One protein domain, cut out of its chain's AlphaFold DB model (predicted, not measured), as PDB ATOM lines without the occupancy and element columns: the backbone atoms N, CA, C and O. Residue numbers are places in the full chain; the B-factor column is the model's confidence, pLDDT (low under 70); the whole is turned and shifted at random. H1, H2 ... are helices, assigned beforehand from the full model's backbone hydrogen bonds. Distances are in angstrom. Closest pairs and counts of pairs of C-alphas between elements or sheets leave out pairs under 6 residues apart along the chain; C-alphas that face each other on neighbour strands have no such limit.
ATOM      1  N   ALA A  69      76.929 103.685  34.401       70.06
ATOM      2  CA  ALA A  69      75.570 103.400  34.853       70.06
ATOM      3  C   ALA A  69      75.442 102.004  35.493       70.06
ATOM      4  O   ALA A  69      74.745 101.853  36.496       70.06
ATOM      5  N   ASP A  70      76.135 100.992  34.960       76.12
ATOM      6  CA  ASP A  70      76.116  99.637  35.528       76.12
ATOM      7  C   ASP A  70      76.790  99.598  36.904       76.12
ATOM      8  O   ASP A  70      76.260  98.994  37.840       76.12
ATOM      9  N   LEU A  71      77.921 100.296  37.054       79.44
ATOM     10  CA  LEU A  71      78.636 100.416  38.328       79.44
ATOM     11  C   LEU A  71      77.780 101.126  39.388       79.44
ATOM     12  O   LEU A  71      77.717 100.695  40.541       79.44
ATOM     13  N   GLU A  72      77.073 102.187  39.000       79.75
ATOM     14  CA  GLU A  72      76.161 102.915  39.885       79.75
ATOM     15  C   GLU A  72      74.982 102.049  40.329       79.75
ATOM     16  O   GLU A  72      74.655 102.014  41.516       79.75
ATOM     17  N   LEU A  73      74.382 101.289  39.409       77.94
ATOM     18  CA  LEU A  73      73.307 100.350  39.727       77.94
ATOM     19  C   LEU A  73      73.776  99.252  40.692       77.94
ATOM     20  O   LEU A  73      73.073  98.951  41.659       77.94
ATOM     21  N   MET A  74      74.970  98.689  40.474       79.69
ATOM     22  CA  MET A  74      75.572  97.701  41.377       79.69
ATOM     23  C   MET A  74      75.811  98.278  42.775       79.69
ATOM     24  O   MET A  74      75.526  97.613  43.773       79.69
ATOM     25  N   TYR A  75      76.293  99.520  42.860       83.56
ATOM     26  CA  TYR A  75      76.528 100.198  44.133       83.56
ATOM     27  C   TYR A  75      75.221 100.442  44.889       83.56
ATOM     28  O   TYR A  75      75.126 100.143  46.080       83.56
ATOM     29  N   VAL A  76      74.191 100.930  44.192       80.25
ATOM     30  CA  VAL A  76      72.846 101.121  44.751       80.25
ATOM     31  C   VAL A  76      72.283  99.818  45.295       80.25
ATOM     32  O   VAL A  76      71.728  99.804  46.393       80.25
ATOM     33  N   ASP A  77      72.410  98.726  44.544       80.38
ATOM     34  CA  ASP A  77      71.847  97.443  44.947       80.38
ATOM     35  C   ASP A  77      72.574  96.850  46.158       80.38
ATOM     36  O   ASP A  77      71.932  96.447  47.132       80.38
ATOM     37  N   ALA A  78      73.911  96.900  46.160       81.75
ATOM     38  CA  ALA A  78      74.726  96.480  47.297       81.75
ATOM     39  C   ALA A  78      74.392  97.281  48.566       81.75
ATOM     40  O   ALA A  78      74.175  96.707  49.637       81.75
ATOM     41  N   LEU A  79      74.285  98.605  48.443       81.75
ATOM     42  CA  LEU A  79      73.978  99.488  49.563       81.75
ATOM     43  C   LEU A  79      72.550  99.284  50.083       81.75
ATOM     44  O   LEU A  79      72.326  99.234  51.292       81.75
ATOM     45  N   TRP A  80      71.583  99.108  49.178       78.38
ATOM     46  CA  TRP A  80      70.201  98.800  49.536       78.38
ATOM     47  C   TRP A  80      70.106  97.486  50.318       78.38
ATOM     48  O   TRP A  80      69.418  97.423  51.338       78.38
ATOM     49  N   ASN A  81      70.836  96.455  49.882       79.31
ATOM     50  CA  ASN A  81      70.891  95.153  50.548       79.31
ATOM     51  C   ASN A  81      71.585  95.211  51.918       79.31
ATOM     52  O   ASN A  81      71.187  94.486  52.833       79.31
ATOM     53  N   PHE A  82      72.586  96.082  52.083       80.25
ATOM     54  CA  PHE A  82      73.263  96.296  53.362       80.25
ATOM     55  C   PHE A  82      72.317  96.865  54.429       80.25
ATOM     56  O   PHE A  82      72.274  96.358  55.552       80.25
ATOM     57  N   TYR A  83      71.521  97.881  54.080       78.12
ATOM     58  CA  TYR A  83      70.565  98.489  55.012       78.12
ATOM     59  C   TYR A  83      69.270  97.676  55.181       78.12
ATOM     60  O   TYR A  83      68.655  97.739  56.247       78.12
ATOM     61  N   HIS A  84      68.903  96.845  54.198       74.50
ATOM     62  CA  HIS A  84      67.686  96.021  54.224       74.50
ATOM     63  C   HIS A  84      67.988  94.516  54.155       74.50
ATOM     64  O   HIS A  84      67.706  93.846  53.156       74.50
ATOM     65  N   PRO A  85      68.471  93.912  55.254       62.81
ATOM     66  CA  PRO A  85      68.781  92.484  55.295       62.81
ATOM     67  C   PRO A  85      67.536  91.579  55.195       62.81
ATOM     68  O   PRO A  85      67.671  90.356  55.141       62.81
ATOM     69  N   SER A  86      66.323  92.141  55.205       57.06
ATOM     70  CA  SER A  86      65.050  91.418  55.087       57.06
ATOM     71  C   SER A  86      64.642  91.106  53.639       57.06
ATOM     72  O   SER A  86      63.857  90.183  53.429       57.06
ATOM     73  N   THR A  87      65.204  91.796  52.638       58.12
ATOM     74  CA  THR A  87      64.951  91.581  51.197       58.12
ATOM     75  C   THR A  87      65.977  90.660  50.522       58.12
ATOM     76  O   THR A  87      66.112  90.684  49.304       58.12
ATOM     77  N   LYS A  88      66.681  89.815  51.298       49.28
ATOM     78  CA  LYS A  88      67.724  88.874  50.837       49.28
ATOM     79  C   LYS A  88      67.327  88.095  49.584       49.28
ATOM     80  O   LYS A  88      66.642  87.074  49.655       49.28
ATOM     81  N   GLY A  89      67.865  88.516  48.453       49.69
ATOM     82  CA  GLY A  89      67.824  87.730  47.239       49.69
ATOM     83  C   GLY A  89      68.497  88.458  46.096       49.69
ATOM     84  O   GLY A  89      67.851  89.271  45.457       49.69
ATOM     85  N   GLN A  90      69.730  88.030  45.811       53.94
ATOM     86  CA  GLN A  90      70.580  88.401  44.675       53.94
ATOM     87  C   GLN A  90      71.439  89.641  44.925       53.94
ATOM     88  O   GLN A  90      70.948  90.675  45.332       53.94
ATOM     89  N   PHE A  91      72.736  89.485  44.669       54.88
ATOM     90  CA  PHE A  91      73.783  90.499  44.758       54.88
ATOM     91  C   PHE A  91      74.312  90.845  46.164       54.88
ATOM     92  O   PHE A  91      73.955  91.837  46.798       54.88
ATOM     93  N   THR A  92      75.235  90.008  46.642       62.56
ATOM     94  CA  THR A  92      76.165  90.362  47.722       62.56
ATOM     95  C   THR A  92      77.570  90.407  47.127       62.56
ATOM     96  O   THR A  92      78.144  89.346  46.871       62.56
ATOM     97  N   LEU A  93      78.093  91.610  46.870       73.00
ATOM     98  CA  LEU A  93      79.533  91.801  46.663       73.00
ATOM     99  C   LEU A  93      80.279  91.422  47.948       73.00
ATOM    100  O   LEU A  93      79.715  91.522  49.042       73.00
ATOM    101  N   SER A  94      81.532  90.985  47.818       82.44
ATOM    102  CA  SER A  94      82.423  90.926  48.975       82.44
ATOM    103  C   SER A  94      82.751  92.347  49.451       82.44
ATOM    104  O   SER A  94      82.661  93.298  48.672       82.44
ATOM    105  N   ASP A  95      83.141  92.503  50.720       83.88
ATOM    106  CA  ASP A  95      83.551  93.811  51.255       83.88
ATOM    107  C   ASP A  95      84.718  94.406  50.435       83.88
ATOM    108  O   ASP A  95      84.750  95.608  50.175       83.88
ATOM    109  N   GLU A  96      85.627  93.552  49.946       86.12
ATOM    110  CA  GLU A  96      86.757  93.926  49.086       86.12
ATOM    111  C   GLU A  96      86.295  94.430  47.709       86.12
ATOM    112  O   GLU A  96      86.734  95.487  47.251       86.12
ATOM    113  N   ASP A  97      85.361  93.724  47.062       84.94
ATOM    114  CA  ASP A  97      84.797  94.153  45.778       84.94
ATOM    115  C   ASP A  97      83.992  95.452  45.922       84.94
ATOM    116  O   ASP A  97      83.969  96.273  45.002       84.94
ATOM    117  N   PHE A  98      83.317  95.644  47.063       86.00
ATOM    118  CA  PHE A  98      82.531  96.846  47.340       86.00
ATOM    119  C   PHE A  98      83.428  98.073  47.508       86.00
ATOM    120  O   PHE A  98      83.133  99.131  46.946       86.00
ATOM    121  N   ASP A  99      84.544  97.938  48.228       87.94
ATOM    122  CA  ASP A  99      85.527  99.014  48.342       87.94
ATOM    123  C   ASP A  99      86.166  99.344  46.985       87.94
ATOM    124  O   ASP A  99      86.288 100.524  46.652       87.94
ATOM    125  N   ARG A 100      86.457  98.337  46.148       87.94
ATOM    126  CA  ARG A 100      86.944  98.564  44.776       87.94
ATOM    127  C   ARG A 100      85.914  99.297  43.912       87.94
ATOM    128  O   ARG A 100      86.267 100.245  43.216       87.94
ATOM    129  N   LEU A 101      84.644  98.891  43.968       86.25
ATOM    130  CA  LEU A 101      83.546  99.548  43.248       86.25
ATOM    131  C   LEU A 101      83.410 101.020  43.658       86.25
ATOM    132  O   LEU A 101      83.231 101.898  42.816       86.25
ATOM    133  N   LYS A 102      83.516 101.291  44.961       87.62
ATOM    134  CA  LYS A 102      83.474 102.647  45.507       87.62
ATOM    135  C   LYS A 102      84.633 103.496  44.978       87.62
ATOM    136  O   LYS A 102      84.404 104.639  44.585       87.62
ATOM    137  N   ASP A 103      85.845 102.948  44.947       88.25
ATOM    138  CA  ASP A 103      87.023 103.639  44.422       88.25
ATOM    139  C   ASP A 103      86.887 103.929  42.921       88.25
ATOM    140  O   ASP A 103      87.151 105.054  42.499       88.25
ATOM    141  N   GLU A 104      86.400 102.976  42.124       85.56
ATOM    142  CA  GLU A 104      86.176 103.175  40.685       85.56
ATOM    143  C   GLU A 104      85.140 104.278  40.419       85.56
ATOM    144  O   GLU A 104      85.373 105.193  39.628       85.56
ATOM    145  N   LEU A 105      84.030 104.277  41.160       84.56
ATOM    146  CA  LEU A 105      83.030 105.343  41.088       84.56
ATOM    147  C   LEU A 105      83.606 106.711  41.487       84.56
ATOM    148  O   LEU A 105      83.259 107.726  40.879       84.56
ATOM    149  N   TYR A 106      84.506 106.764  42.476       84.88
ATOM    150  CA  TYR A 106      85.221 107.996  42.822       84.88
ATOM    151  C   TYR A 106      86.143 108.461  41.690       84.88
ATOM    152  O   TYR A 106      86.150 109.655  41.376       84.88
ATOM    153  N   TRP A 107      86.895 107.547  41.069       84.38
ATOM    154  CA  TRP A 107      87.795 107.851  39.953       84.38
ATOM    155  C   TRP A 107      87.048 108.375  38.729       84.38
ATOM    156  O   TRP A 107      87.479 109.357  38.121       84.38
ATOM    157  N   GLN A 108      85.891 107.793  38.421       76.00
ATOM    158  CA  GLN A 108      85.018 108.244  37.335       76.00
ATOM    159  C   GLN A 108      84.221 109.514  37.691       76.00
ATOM    160  O   GLN A 108      83.602 110.137  36.828       76.00
ATOM    161  N   GLY A 109      84.277 109.958  38.952       76.75
ATOM    162  CA  GLY A 109      83.652 111.195  39.415       76.75
ATOM    163  C   GLY A 109      82.144 111.096  39.642       76.75
ATOM    164  O   GLY A 109      81.473 112.133  39.620       76.75
ATOM    165  N   SER A 110      81.632 109.886  39.872       76.44
ATOM    166  CA  SER A 110      80.231 109.629  40.203       76.44
ATOM    167  C   SER A 110      79.838 110.267  41.544       76.44
ATOM    168  O   SER A 110      80.642 110.398  42.472       76.44
ATOM    169  N   GLY A 111      78.571 110.677  41.658       74.44
ATOM    170  CA  GLY A 111      77.991 111.196  42.900       74.44
ATOM    171  C   GLY A 111      77.614 110.110  43.916       74.44
ATOM    172  O   GLY A 111      77.486 110.411  45.105       74.44
ATOM    173  N   PHE A 112      77.477 108.854  43.482       78.38
ATOM    174  CA  PHE A 112      76.978 107.741  44.301       78.38
ATOM    175  C   PHE A 112      77.813 107.423  45.549       78.38
ATOM    176  O   PHE A 112      77.220 107.250  46.617       78.38
ATOM    177  N   PRO A 113      79.159 107.441  45.509       82.25
ATOM    178  CA  PRO A 113      79.972 107.218  46.708       82.25
ATOM    179  C   PRO A 113      79.776 108.270  47.808       82.25
ATOM    180  O   PRO A 113      80.190 108.074  48.948       82.25
ATOM    181  N   THR A 114      79.158 109.412  47.487       75.62
ATOM    182  CA  THR A 114      78.845 110.468  48.463       75.62
ATOM    183  C   THR A 114      77.448 110.346  49.080       75.62
ATOM    184  O   THR A 114      77.106 111.158  49.949       75.62
ATOM    185  N   LEU A 115      76.673 109.337  48.661       76.44
ATOM    186  CA  LEU A 115      75.332 109.047  49.158       76.44
ATOM    187  C   LEU A 115      75.365 108.713  50.654       76.44
ATOM    188  O   LEU A 115      76.202 107.947  51.137       76.44
ATOM    189  N   ARG A 116      74.434 109.298  51.400       76.88
ATOM    190  CA  ARG A 116      74.265 109.111  52.837       76.88
ATOM    191  C   ARG A 116      73.082 108.206  53.125       76.88
ATOM    192  O   ARG A 116      72.151 108.073  52.339       76.88
ATOM    193  N   ARG A 117      73.097 107.647  54.331       81.88
ATOM    194  CA  ARG A 117      72.022 106.799  54.844       81.88
ATOM    195  C   ARG A 117      70.644 107.469  54.781       81.88
ATOM    196  O   ARG A 117      69.688 106.837  54.370       81.88
ATOM    197  N   GLU A 118      70.556 108.748  55.120       84.81
ATOM    198  CA  GLU A 118      69.284 109.482  55.164       84.81
ATOM    199  C   GLU A 118      68.580 109.577  53.800       84.81
ATOM    200  O   GLU A 118      67.357 109.618  53.740       84.81
ATOM    201  N   GLU A 119      69.337 109.607  52.696       84.69
ATOM    202  CA  GLU A 119      68.768 109.614  51.341       84.69
ATOM    203  C   GLU A 119      68.119 108.259  51.032       84.69
ATOM    204  O   GLU A 119      67.068 108.200  50.402       84.69
ATOM    205  N   ILE A 120      68.702 107.171  51.542       85.12
ATOM    206  CA  ILE A 120      68.142 105.819  51.444       85.12
ATOM    207  C   ILE A 120      66.897 105.704  52.321       85.12
ATOM    208  O   ILE A 120      65.875 105.214  51.845       85.12
ATOM    209  N   ASP A 121      66.966 106.200  53.560       87.31
ATOM    210  CA  ASP A 121      65.840 106.200  54.498       87.31
ATOM    211  C   ASP A 121      64.658 107.007  53.924       87.31
ATOM    212  O   ASP A 121      63.507 106.582  54.011       87.31
ATOM    213  N   PHE A 122      64.933 108.142  53.269       89.88
ATOM    214  CA  PHE A 122      63.925 108.930  52.559       89.88
ATOM    215  C   PHE A 122      63.293 108.141  51.404       89.88
ATOM    216  O   PHE A 122      62.071 108.029  51.346       89.88
ATOM    217  N   VAL A 123      64.103 107.547  50.518       88.62
ATOM    218  CA  VAL A 123      63.613 106.734  49.388       88.62
ATOM    219  C   VAL A 123      62.746 105.575  49.880       88.62
ATOM    220  O   VAL A 123      61.672 105.327  49.327       88.62
ATOM    221  N   GLU A 124      63.189 104.872  50.922       87.06
ATOM    222  CA  GLU A 124      62.444 103.773  51.531       87.06
ATOM    223  C   GLU A 124      61.111 104.261  52.095       87.06
ATOM    224  O   GLU A 124      60.068 103.678  51.791       87.06
ATOM    225  N   ALA A 125      61.124 105.348  52.867       89.94
ATOM    226  CA  ALA A 125      59.924 105.924  53.452       89.94
ATOM    227  C   ALA A 125      58.897 106.303  52.390       89.94
ATOM    228  O   ALA A 125      57.719 105.978  52.532       89.94
ATOM    229  N   SER A 126      59.344 106.931  51.303       89.00
ATOM    230  CA  SER A 126      58.478 107.330  50.199       89.00
ATOM    231  C   SER A 126      57.889 106.124  49.462       89.00
ATOM    232  O   SER A 126      56.694 106.093  49.175       89.00
ATOM    233  N   ILE A 127      58.698 105.088  49.216       88.88
ATOM    234  CA  ILE A 127      58.248 103.817  48.629       88.88
ATOM    235  C   ILE A 127      57.237 103.112  49.543       88.88
ATOM    236  O   ILE A 127      56.217 102.595  49.085       88.88
ATOM    237  N   ALA A 128      57.502 103.077  50.846       88.75
ATOM    238  CA  ALA A 128      56.650 102.411  51.820       88.75
ATOM    239  C   ALA A 128      55.326 103.162  52.041       88.75
ATOM    240  O   ALA A 128      54.275 102.532  52.184       88.75
ATOM    241  N   TYR A 129      55.365 104.494  52.000       88.88
ATOM    242  CA  TYR A 129      54.190 105.357  52.011       88.88
ATOM    243  C   TYR A 129      53.297 105.106  50.789       88.88
ATOM    244  O   TYR A 129      52.103 104.861  50.958       88.88
ATOM    245  N   ALA A 130      53.878 105.051  49.584       87.81
ATOM    246  CA  ALA A 130      53.144 104.754  48.351       87.81
ATOM    247  C   ALA A 130      52.456 103.376  48.391       87.81
ATOM    248  O   ALA A 130      51.301 103.250  47.999       87.81
ATOM    249  N   ARG A 131      53.117 102.372  48.984       85.88
ATOM    250  CA  ARG A 131      52.573 101.019  49.230       85.88
ATOM    251  C   ARG A 131      51.518 100.943  50.346       85.88
ATOM    252  O   ARG A 131      51.066  99.854  50.713       85.88
ATOM    253  N   GLY A 132      51.198 102.064  50.995       85.06
ATOM    254  CA  GLY A 132      50.258 102.128  52.117       85.06
ATOM    255  C   GLY A 132      50.764 101.503  53.425       85.06
ATOM    256  O   GLY A 132      49.958 101.183  54.303       85.06
ATOM    257  N   LYS A 133      52.080 101.308  53.577       87.12
ATOM    258  CA  LYS A 133      52.728 100.801  54.800       87.12
ATOM    259  C   LYS A 133      53.802 101.787  55.276       87.12
ATOM    260  O   LYS A 133      54.984 101.487  55.132       87.12
ATOM    261  N   PRO A 134      53.425 102.950  55.834       85.06
ATOM    262  CA  PRO A 134      54.400 103.940  56.285       85.06
ATOM    263  C   PRO A 134      55.311 103.351  57.374       85.06
ATOM    264  O   PRO A 134      54.833 102.734  58.327       85.06
ATOM    265  N   VAL A 135      56.625 103.525  57.207       86.81
ATOM    266  CA  VAL A 135      57.663 103.035  58.141       86.81
ATOM    267  C   VAL A 135      57.999 104.082  59.211       86.81
ATOM    268  O   VAL A 135      58.458 103.730  60.295       86.81
ATOM    269  N   MET A 136      57.722 105.356  58.934       86.69
ATOM    270  CA  MET A 136      58.006 106.492  59.815       86.69
ATOM    271  C   MET A 136      56.792 107.411  59.966       86.69
ATOM    272  O   MET A 136      55.813 107.278  59.230       86.69
ATOM    273  N   SER A 137      56.849 108.310  60.952       92.31
ATOM    274  CA  SER A 137      55.811 109.316  61.176       92.31
ATOM    275  C   SER A 137      55.899 110.456  60.152       92.31
ATOM    276  O   SER A 137      56.961 110.704  59.583       92.31
ATOM    277  N   ASP A 138      54.794 111.180  59.948       89.50
ATOM    278  CA  ASP A 138      54.746 112.335  59.038       89.50
ATOM    279  C   ASP A 138      55.747 113.436  59.446       89.50
ATOM    280  O   ASP A 138      56.307 114.125  58.594       89.50
ATOM    281  N   GLU A 139      56.001 113.586  60.750       91.81
ATOM    282  CA  GLU A 139      56.955 114.558  61.301       91.81
ATOM    283  C   GLU A 139      58.401 114.182  60.947       91.81
ATOM    284  O   GLU A 139      59.161 115.023  60.459       91.81
ATOM    285  N   ASP A 140      58.762 112.909  61.136       90.62
ATOM    286  CA  ASP A 140      60.091 112.389  60.797       90.62
ATOM    287  C   ASP A 140      60.332 112.429  59.281       90.62
ATOM    288  O   ASP A 140      61.428 112.761  58.824       90.62
ATOM    289  N   TYR A 141      59.290 112.151  58.492       89.00
ATOM    290  CA  TYR A 141      59.349 112.203  57.034       89.00
ATOM    291  C   TYR A 141      59.619 113.620  56.518       89.00
ATOM    292  O   TYR A 141      60.496 113.824  55.677       89.00
ATOM    293  N   GLU A 142      58.910 114.624  57.042       88.75
ATOM    294  CA  GLU A 142      59.151 116.020  56.671       88.75
ATOM    295  C   GLU A 142      60.537 116.507  57.132       88.75
ATOM    296  O   GLU A 142      61.175 117.294  56.431       88.75
ATOM    297  N   ALA A 143      61.054 116.017  58.264       90.94
ATOM    298  CA  ALA A 143      62.418 116.315  58.701       90.94
ATOM    299  C   ALA A 143      63.472 115.755  57.726       90.94
ATOM    300  O   ALA A 143      64.327 116.511  57.255       90.94
ATOM    301  N   LEU A 144      63.364 114.472  57.360       86.94
ATOM    302  CA  LEU A 144      64.251 113.819  56.386       86.94
ATOM    303  C   LEU A 144      64.204 114.505  55.021       86.94
ATOM    304  O   LEU A 144      65.234 114.793  54.413       86.94
ATOM    305  N   LYS A 145      63.000 114.843  54.566       84.94
ATOM    306  CA  LYS A 145      62.776 115.573  53.318       84.94
ATOM    307  C   LYS A 145      63.499 116.922  53.298       84.94
ATOM    308  O   LYS A 145      64.163 117.243  52.313       84.94
ATOM    309  N   ASN A 146      63.398 117.704  54.373       87.25
ATOM    310  CA  ASN A 146      64.093 118.991  54.472       87.25
ATOM    311  C   ASN A 146      65.617 118.815  54.485       87.25
ATOM    312  O   ASN A 146      66.337 119.621  53.893       87.25
ATOM    313  N   GLU A 147      66.114 117.757  55.123       86.38
ATOM    314  CA  GLU A 147      67.542 117.465  55.177       86.38
ATOM    315  C   GLU A 147      68.115 117.072  53.806       86.38
ATOM    316  O   GLU A 147      69.156 117.602  53.404       86.38
ATOM    317  N   VAL A 148      67.418 116.214  53.052       83.31
ATOM    318  CA  VAL A 148      67.810 115.834  51.684       83.31
ATOM    319  C   VAL A 148      67.816 117.061  50.765       83.31
ATOM    320  O   VAL A 148      68.789 117.287  50.045       83.31
ATOM    321  N   GLN A 149      66.792 117.919  50.849       80.50
ATOM    322  CA  GLN A 149      66.717 119.147  50.046       80.50
ATOM    323  C   GLN A 149      67.809 120.168  50.399       80.50
ATOM    324  O   GLN A 149      68.361 120.818  49.509       80.50
ATOM    325  N   ALA A 150      68.177 120.295  51.676       83.19
ATOM    326  CA  ALA A 150      69.219 121.223  52.119       83.19
ATOM    327  C   ALA A 150      70.620 120.861  51.593       83.19
ATOM    328  O   ALA A 150      71.513 121.711  51.554       83.19
ATOM    329  N   LYS A 151      70.835 119.603  51.194       76.00
ATOM    330  CA  LYS A 151      72.150 119.070  50.822       76.00
ATOM    331  C   LYS A 151      72.516 119.263  49.335       76.00
ATOM    332  O   LYS A 151      73.660 118.982  48.966       76.00
ATOM    333  N   GLY A 152      71.615 119.833  48.525       71.44
ATOM    334  CA  GLY A 152      71.898 120.395  47.194       71.44
ATOM    335  C   GLY A 152      71.337 119.610  45.999       71.44
ATOM    336  O   GLY A 152      70.970 118.447  46.111       71.44
ATOM    337  N   GLU A 153      71.317 120.255  44.829       65.38
ATOM    338  CA  GLU A 153      70.673 119.775  43.589       65.38
ATOM    339  C   GLU A 153      71.192 118.413  43.099       65.38
ATOM    340  O   GLU A 153      70.405 117.514  42.836       65.38
ATOM    341  N   LYS A 154      72.514 118.189  43.115       65.00
ATOM    342  CA  LYS A 154      73.130 116.917  42.678       65.00
ATOM    343  C   LYS A 154      72.621 115.681  43.425       65.00
ATOM    344  O   LYS A 154      72.752 114.564  42.943       65.00
ATOM    345  N   ARG A 155      72.100 115.869  44.635       72.69
ATOM    346  CA  ARG A 155      71.583 114.786  45.479       72.69
ATOM    347  C   ARG A 155      70.126 114.471  45.187       72.69
ATOM    348  O   ARG A 155      69.706 113.328  45.360       72.69
ATOM    349  N   ALA A 156      69.377 115.460  44.702       72.94
ATOM    350  CA  ALA A 156      68.033 115.242  44.191       72.94
ATOM    351  C   ALA A 156      68.065 114.282  42.993       72.94
ATOM    352  O   ALA A 156      67.223 113.393  42.924       72.94
ATOM    353  N   ASP A 157      69.081 114.379  42.130       71.75
ATOM    354  CA  ASP A 157      69.256 113.495  40.969       71.75
ATOM    355  C   ASP A 157      69.543 112.044  41.374       71.75
ATOM    356  O   ASP A 157      68.918 111.109  40.870       71.75
ATOM    357  N   VAL A 158      70.438 111.838  42.347       75.44
ATOM    358  CA  VAL A 158      70.729 110.497  42.879       75.44
ATOM    359  C   VAL A 158      69.486 109.902  43.548       75.44
ATOM    360  O   VAL A 158      69.129 108.749  43.303       75.44
ATOM    361  N   THR A 159      68.773 110.708  44.337       81.44
ATOM    362  CA  THR A 159      67.503 110.316  44.967       81.44
ATOM    363  C   THR A 159      66.440 109.973  43.920       81.44
ATOM    364  O   THR A 159      65.718 108.989  44.070       81.44
ATOM    365  N   ALA A 160      66.370 110.729  42.821       81.19
ATOM    366  CA  ALA A 160      65.471 110.456  41.707       81.19
ATOM    367  C   ALA A 160      65.791 109.117  41.025       81.19
ATOM    368  O   ALA A 160      64.860 108.369  40.717       81.19
ATOM    369  N   LEU A 161      67.075 108.771  40.843       77.94
ATOM    370  CA  LEU A 161      67.459 107.463  40.298       77.94
ATOM    371  C   LEU A 161      67.067 106.321  41.232       77.94
ATOM    372  O   LEU A 161      66.554 105.298  40.778       77.94
ATOM    373  N   LEU A 162      67.292 106.490  42.536       82.81
ATOM    374  CA  LEU A 162      66.915 105.501  43.546       82.81
ATOM    375  C   LEU A 162      65.400 105.269  43.552       82.81
ATOM    376  O   LEU A 162      64.952 104.126  43.479       82.81
ATOM    377  N   LEU A 163      64.613 106.347  43.562       85.75
ATOM    378  CA  LEU A 163      63.152 106.281  43.484       85.75
ATOM    379  C   LEU A 163      62.674 105.657  42.173       85.75
ATOM    380  O   LEU A 163      61.702 104.914  42.188       85.75
ATOM    381  N   TYR A 164      63.348 105.910  41.051       83.31
ATOM    382  CA  TYR A 164      63.010 105.300  39.766       83.31
ATOM    383  C   TYR A 164      63.285 103.790  39.769       83.31
ATOM    384  O   TYR A 164      62.390 102.981  39.532       83.31
ATOM    385  N   THR A 165      64.523 103.403  40.081       81.12
ATOM    386  CA  THR A 165      64.993 102.010  40.017       81.12
ATOM    387  C   THR A 165      64.281 101.130  41.035       81.12
ATOM    388  O   THR A 165      63.730 100.085  40.683       81.12
ATOM    389  N   LYS A 166      64.241 101.557  42.300       83.62
ATOM    390  CA  LYS A 166      63.566 100.811  43.362       83.62
ATOM    391  C   LYS A 166      62.059 100.981  43.283       83.62
ATOM    392  O   LYS A 166      61.363 100.003  43.523       83.62
ATOM    393  N   GLY A 167      61.552 102.136  42.852       84.06
ATOM    394  CA  GLY A 167      60.128 102.340  42.581       84.06
ATOM    395  C   GLY A 167      59.574 101.297  41.618       84.06
ATOM    396  O   GLY A 167      58.645 100.585  41.974       84.06
ATOM    397  N   GLN A 168      60.206 101.105  40.459       81.31
ATOM    398  CA  GLN A 168      59.774 100.092  39.486       81.31
ATOM    399  C   GLN A 168      59.905  98.643  39.981       81.31
ATOM    400  O   GLN A 168      59.146  97.775  39.560       81.31
ATOM    401  N   GLN A 169      60.878  98.351  40.848       79.81
ATOM    402  CA  GLN A 169      61.057  97.005  41.409       79.81
ATOM    403  C   GLN A 169      60.049  96.686  42.518       79.81
ATOM    404  O   GLN A 169      59.759  95.517  42.780       79.81
ATOM    405  N   LEU A 170      59.582  97.715  43.226       82.19
ATOM    406  CA  LEU A 170      58.895  97.576  44.501       82.19
ATOM    407  C   LEU A 170      57.417  97.995  44.442       82.19
ATOM    408  O   LEU A 170      56.636  97.461  45.232       82.19
ATOM    409  N   LEU A 171      57.017  98.903  43.563       84.62
ATOM    410  CA  LEU A 171      55.650  99.424  43.488       84.62
ATOM    411  C   LEU A 171      54.890  98.825  42.304       84.62
ATOM    412  O   LEU A 171      55.484  98.436  41.297       84.62
ATOM    413  N   GLU A 172      53.566  98.773  42.432       87.62
ATOM    414  CA  GLU A 172      52.680  98.617  41.277       87.62
ATOM    415  C   GLU A 172      52.688  99.907  40.424       87.62
ATOM    416  O   GLU A 172      53.105 100.978  40.875       87.62
ATOM    417  N   GLU A 173      52.299  99.810  39.149       85.25
ATOM    418  CA  GLU A 173      52.428 100.915  38.182       85.25
ATOM    419  C   GLU A 173      51.616 102.160  38.592       85.25
ATOM    420  O   GLU A 173      52.084 103.288  38.447       85.25
ATOM    421  N   ASP A 174      50.443 101.962  39.193       85.62
ATOM    422  CA  ASP A 174      49.577 103.018  39.719       85.62
ATOM    423  C   ASP A 174      50.136 103.673  40.994       85.62
ATOM    424  O   ASP A 174      50.090 104.897  41.140       85.62
ATOM    425  N   GLU A 175      50.711 102.882  41.902       87.25
ATOM    426  CA  GLU A 175      51.397 103.387  43.099       87.25
ATOM    427  C   GLU A 175      52.614 104.247  42.717       87.25
ATOM    428  O   GLU A 175      52.881 105.285  43.331       87.25
ATOM    429  N   TYR A 176      53.341 103.832  41.677       87.62
ATOM    430  CA  TYR A 176      54.511 104.541  41.169       87.62
ATOM    431  C   TYR A 176      54.154 105.904  40.559       87.62
ATOM    432  O   TYR A 176      54.842 106.890  40.827       87.62
ATOM    433  N   GLU A 177      53.066 106.005  39.787       84.50
ATOM    434  CA  GLU A 177      52.613 107.287  39.224       84.50
ATOM    435  C   GLU A 177      52.238 108.305  40.310       84.50
ATOM    436  O   GLU A 177      52.554 109.496  40.191       84.50
ATOM    437  N   LEU A 178      51.597 107.847  41.391       85.69
ATOM    438  CA  LEU A 178      51.255 108.694  42.535       85.69
ATOM    439  C   LEU A 178      52.514 109.222  43.223       85.69
ATOM    440  O   LEU A 178      52.640 110.434  43.428       85.69
ATOM    441  N   LEU A 179      53.465 108.331  43.506       86.38
ATOM    442  CA  LEU A 179      54.750 108.685  44.097       86.38
ATOM    443  C   LEU A 179      55.519 109.680  43.215       86.38
ATOM    444  O   LEU A 179      55.983 110.714  43.694       86.38
ATOM    445  N   ALA A 180      55.615 109.411  41.912       84.44
ATOM    446  CA  ALA A 180      56.284 110.293  40.958       84.44
ATOM    447  C   ALA A 180      55.614 111.677  40.900       84.44
ATOM    448  O   ALA A 180      56.294 112.703  40.844       84.44
ATOM    449  N   GLY A 181      54.280 111.726  40.969       83.00
ATOM    450  CA  GLY A 181      53.517 112.970  41.031       83.00
ATOM    451  C   GLY A 181      53.765 113.779  42.308       83.00
ATOM    452  O   GLY A 181      53.812 115.011  42.253       83.00
ATOM    453  N   GLU A 182      53.936 113.121  43.454       84.94
ATOM    454  CA  GLU A 182      54.307 113.773  44.714       84.94
ATOM    455  C   GLU A 182      55.732 114.319  44.667       84.94
ATOM    456  O   GLU A 182      55.949 115.493  44.969       84.94
ATOM    457  N   MET A 183      56.678 113.516  44.188       84.31
ATOM    458  CA  MET A 183      58.087 113.897  44.072       84.31
ATOM    459  C   MET A 183      58.307 115.039  43.079       84.31
ATOM    460  O   MET A 183      59.071 115.967  43.352       84.31
ATOM    461  N   LYS A 184      57.535 115.076  41.989       83.06
ATOM    462  CA  LYS A 184      57.566 116.180  41.022       83.06
ATOM    463  C   LYS A 184      57.193 117.528  41.644       83.06
ATOM    464  O   LYS A 184      57.752 118.552  41.255       83.06
ATOM    465  N   LYS A 185      56.287 117.559  42.629       83.00
ATOM    466  CA  LYS A 185      55.943 118.799  43.360       83.00
ATOM    467  C   LYS A 185      57.108 119.319  44.199       83.00
ATOM    468  O   LYS A 185      57.132 120.498  44.533       83.00
ATOM    469  N   LEU A 186      58.052 118.444  44.534       75.19
ATOM    470  CA  LEU A 186      59.241 118.751  45.320       75.19
ATOM    471  C   LEU A 186      60.435 119.154  44.445       75.19
ATOM    472  O   LEU A 186      61.510 119.403  44.980       75.19
ATOM    473  N   GLY A 187      60.258 119.220  43.121       72.19
ATOM    474  CA  GLY A 187      61.348 119.469  42.178       72.19
ATOM    475  C   GLY A 187      62.219 118.241  41.905       72.19
ATOM    476  O   GLY A 187      63.253 118.379  41.266       72.19
TER     477      GLY A 187
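This is residues 69 to 187 of the 330 residues of the protein "Hypothetical protein" of Pyramimonas obovata (UniProt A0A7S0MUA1). Two uneven lobes stand end to end: first a helical hairpin of H1 and H2, then a larger group of four helices, H3 to H6, in which H3 touches the other three and crosses each at a steep tilt, while H5 and H6 run opposite ways at a shallow tilt. H1 is the side of the hairpin next to H3 and H5, while H2 lies at the far end. The printed part has 119 residues with six named helices, H1 to H6 in chain order, and no named strand; its class is all helix. It is compact, with a radius of gyration of the C-alphas of 14.4 A and spans of 38 by 32 by 24 A.

Find C-alpha 69 at (75.570, 103.400, 34.853); from there H1 runs 21.3 A to residue 83. H2 holds residues 95 to 107, H3 residues 117 to 130 over 20.1 A, and H4 residues 138 to 150. H5, the longest, runs 25.1 A from residue 153 to 170. H6 begins at residue 173 and ends at C-alpha 185, at (55.943, 118.799, 43.360).

Start at the hub, H3. It touches H5 at a steep tilt of 46 degrees; their closest C-alphas, Val 123 and Leu 163, are 5.9 A apart. It touches H4 at Phe 122 and Leu 144, closest C-alphas 6.2 A apart. With residues 126 to 130 alone it touches H6, C-alphas 130 and 175 being closest at 5.7 A. H4 and H5 touch only at the corner. In the hairpin, the closest C-alphas are Leu 71 and Leu 101, 7.0 A apart. H2 and H5 are apart. Every O i to N i+4 pair is within hydrogen-bond range in H1 to H4; H5 has 13 of 14, H6 8 of 9.

The farthest C-alphas, Glu 96 and Lys 185, are 40.0 A apart. The printed part has no cut. The link from H1 to H2 is long. Look for pLDDT under 70 at residues 85 to 92 and 153 to 154.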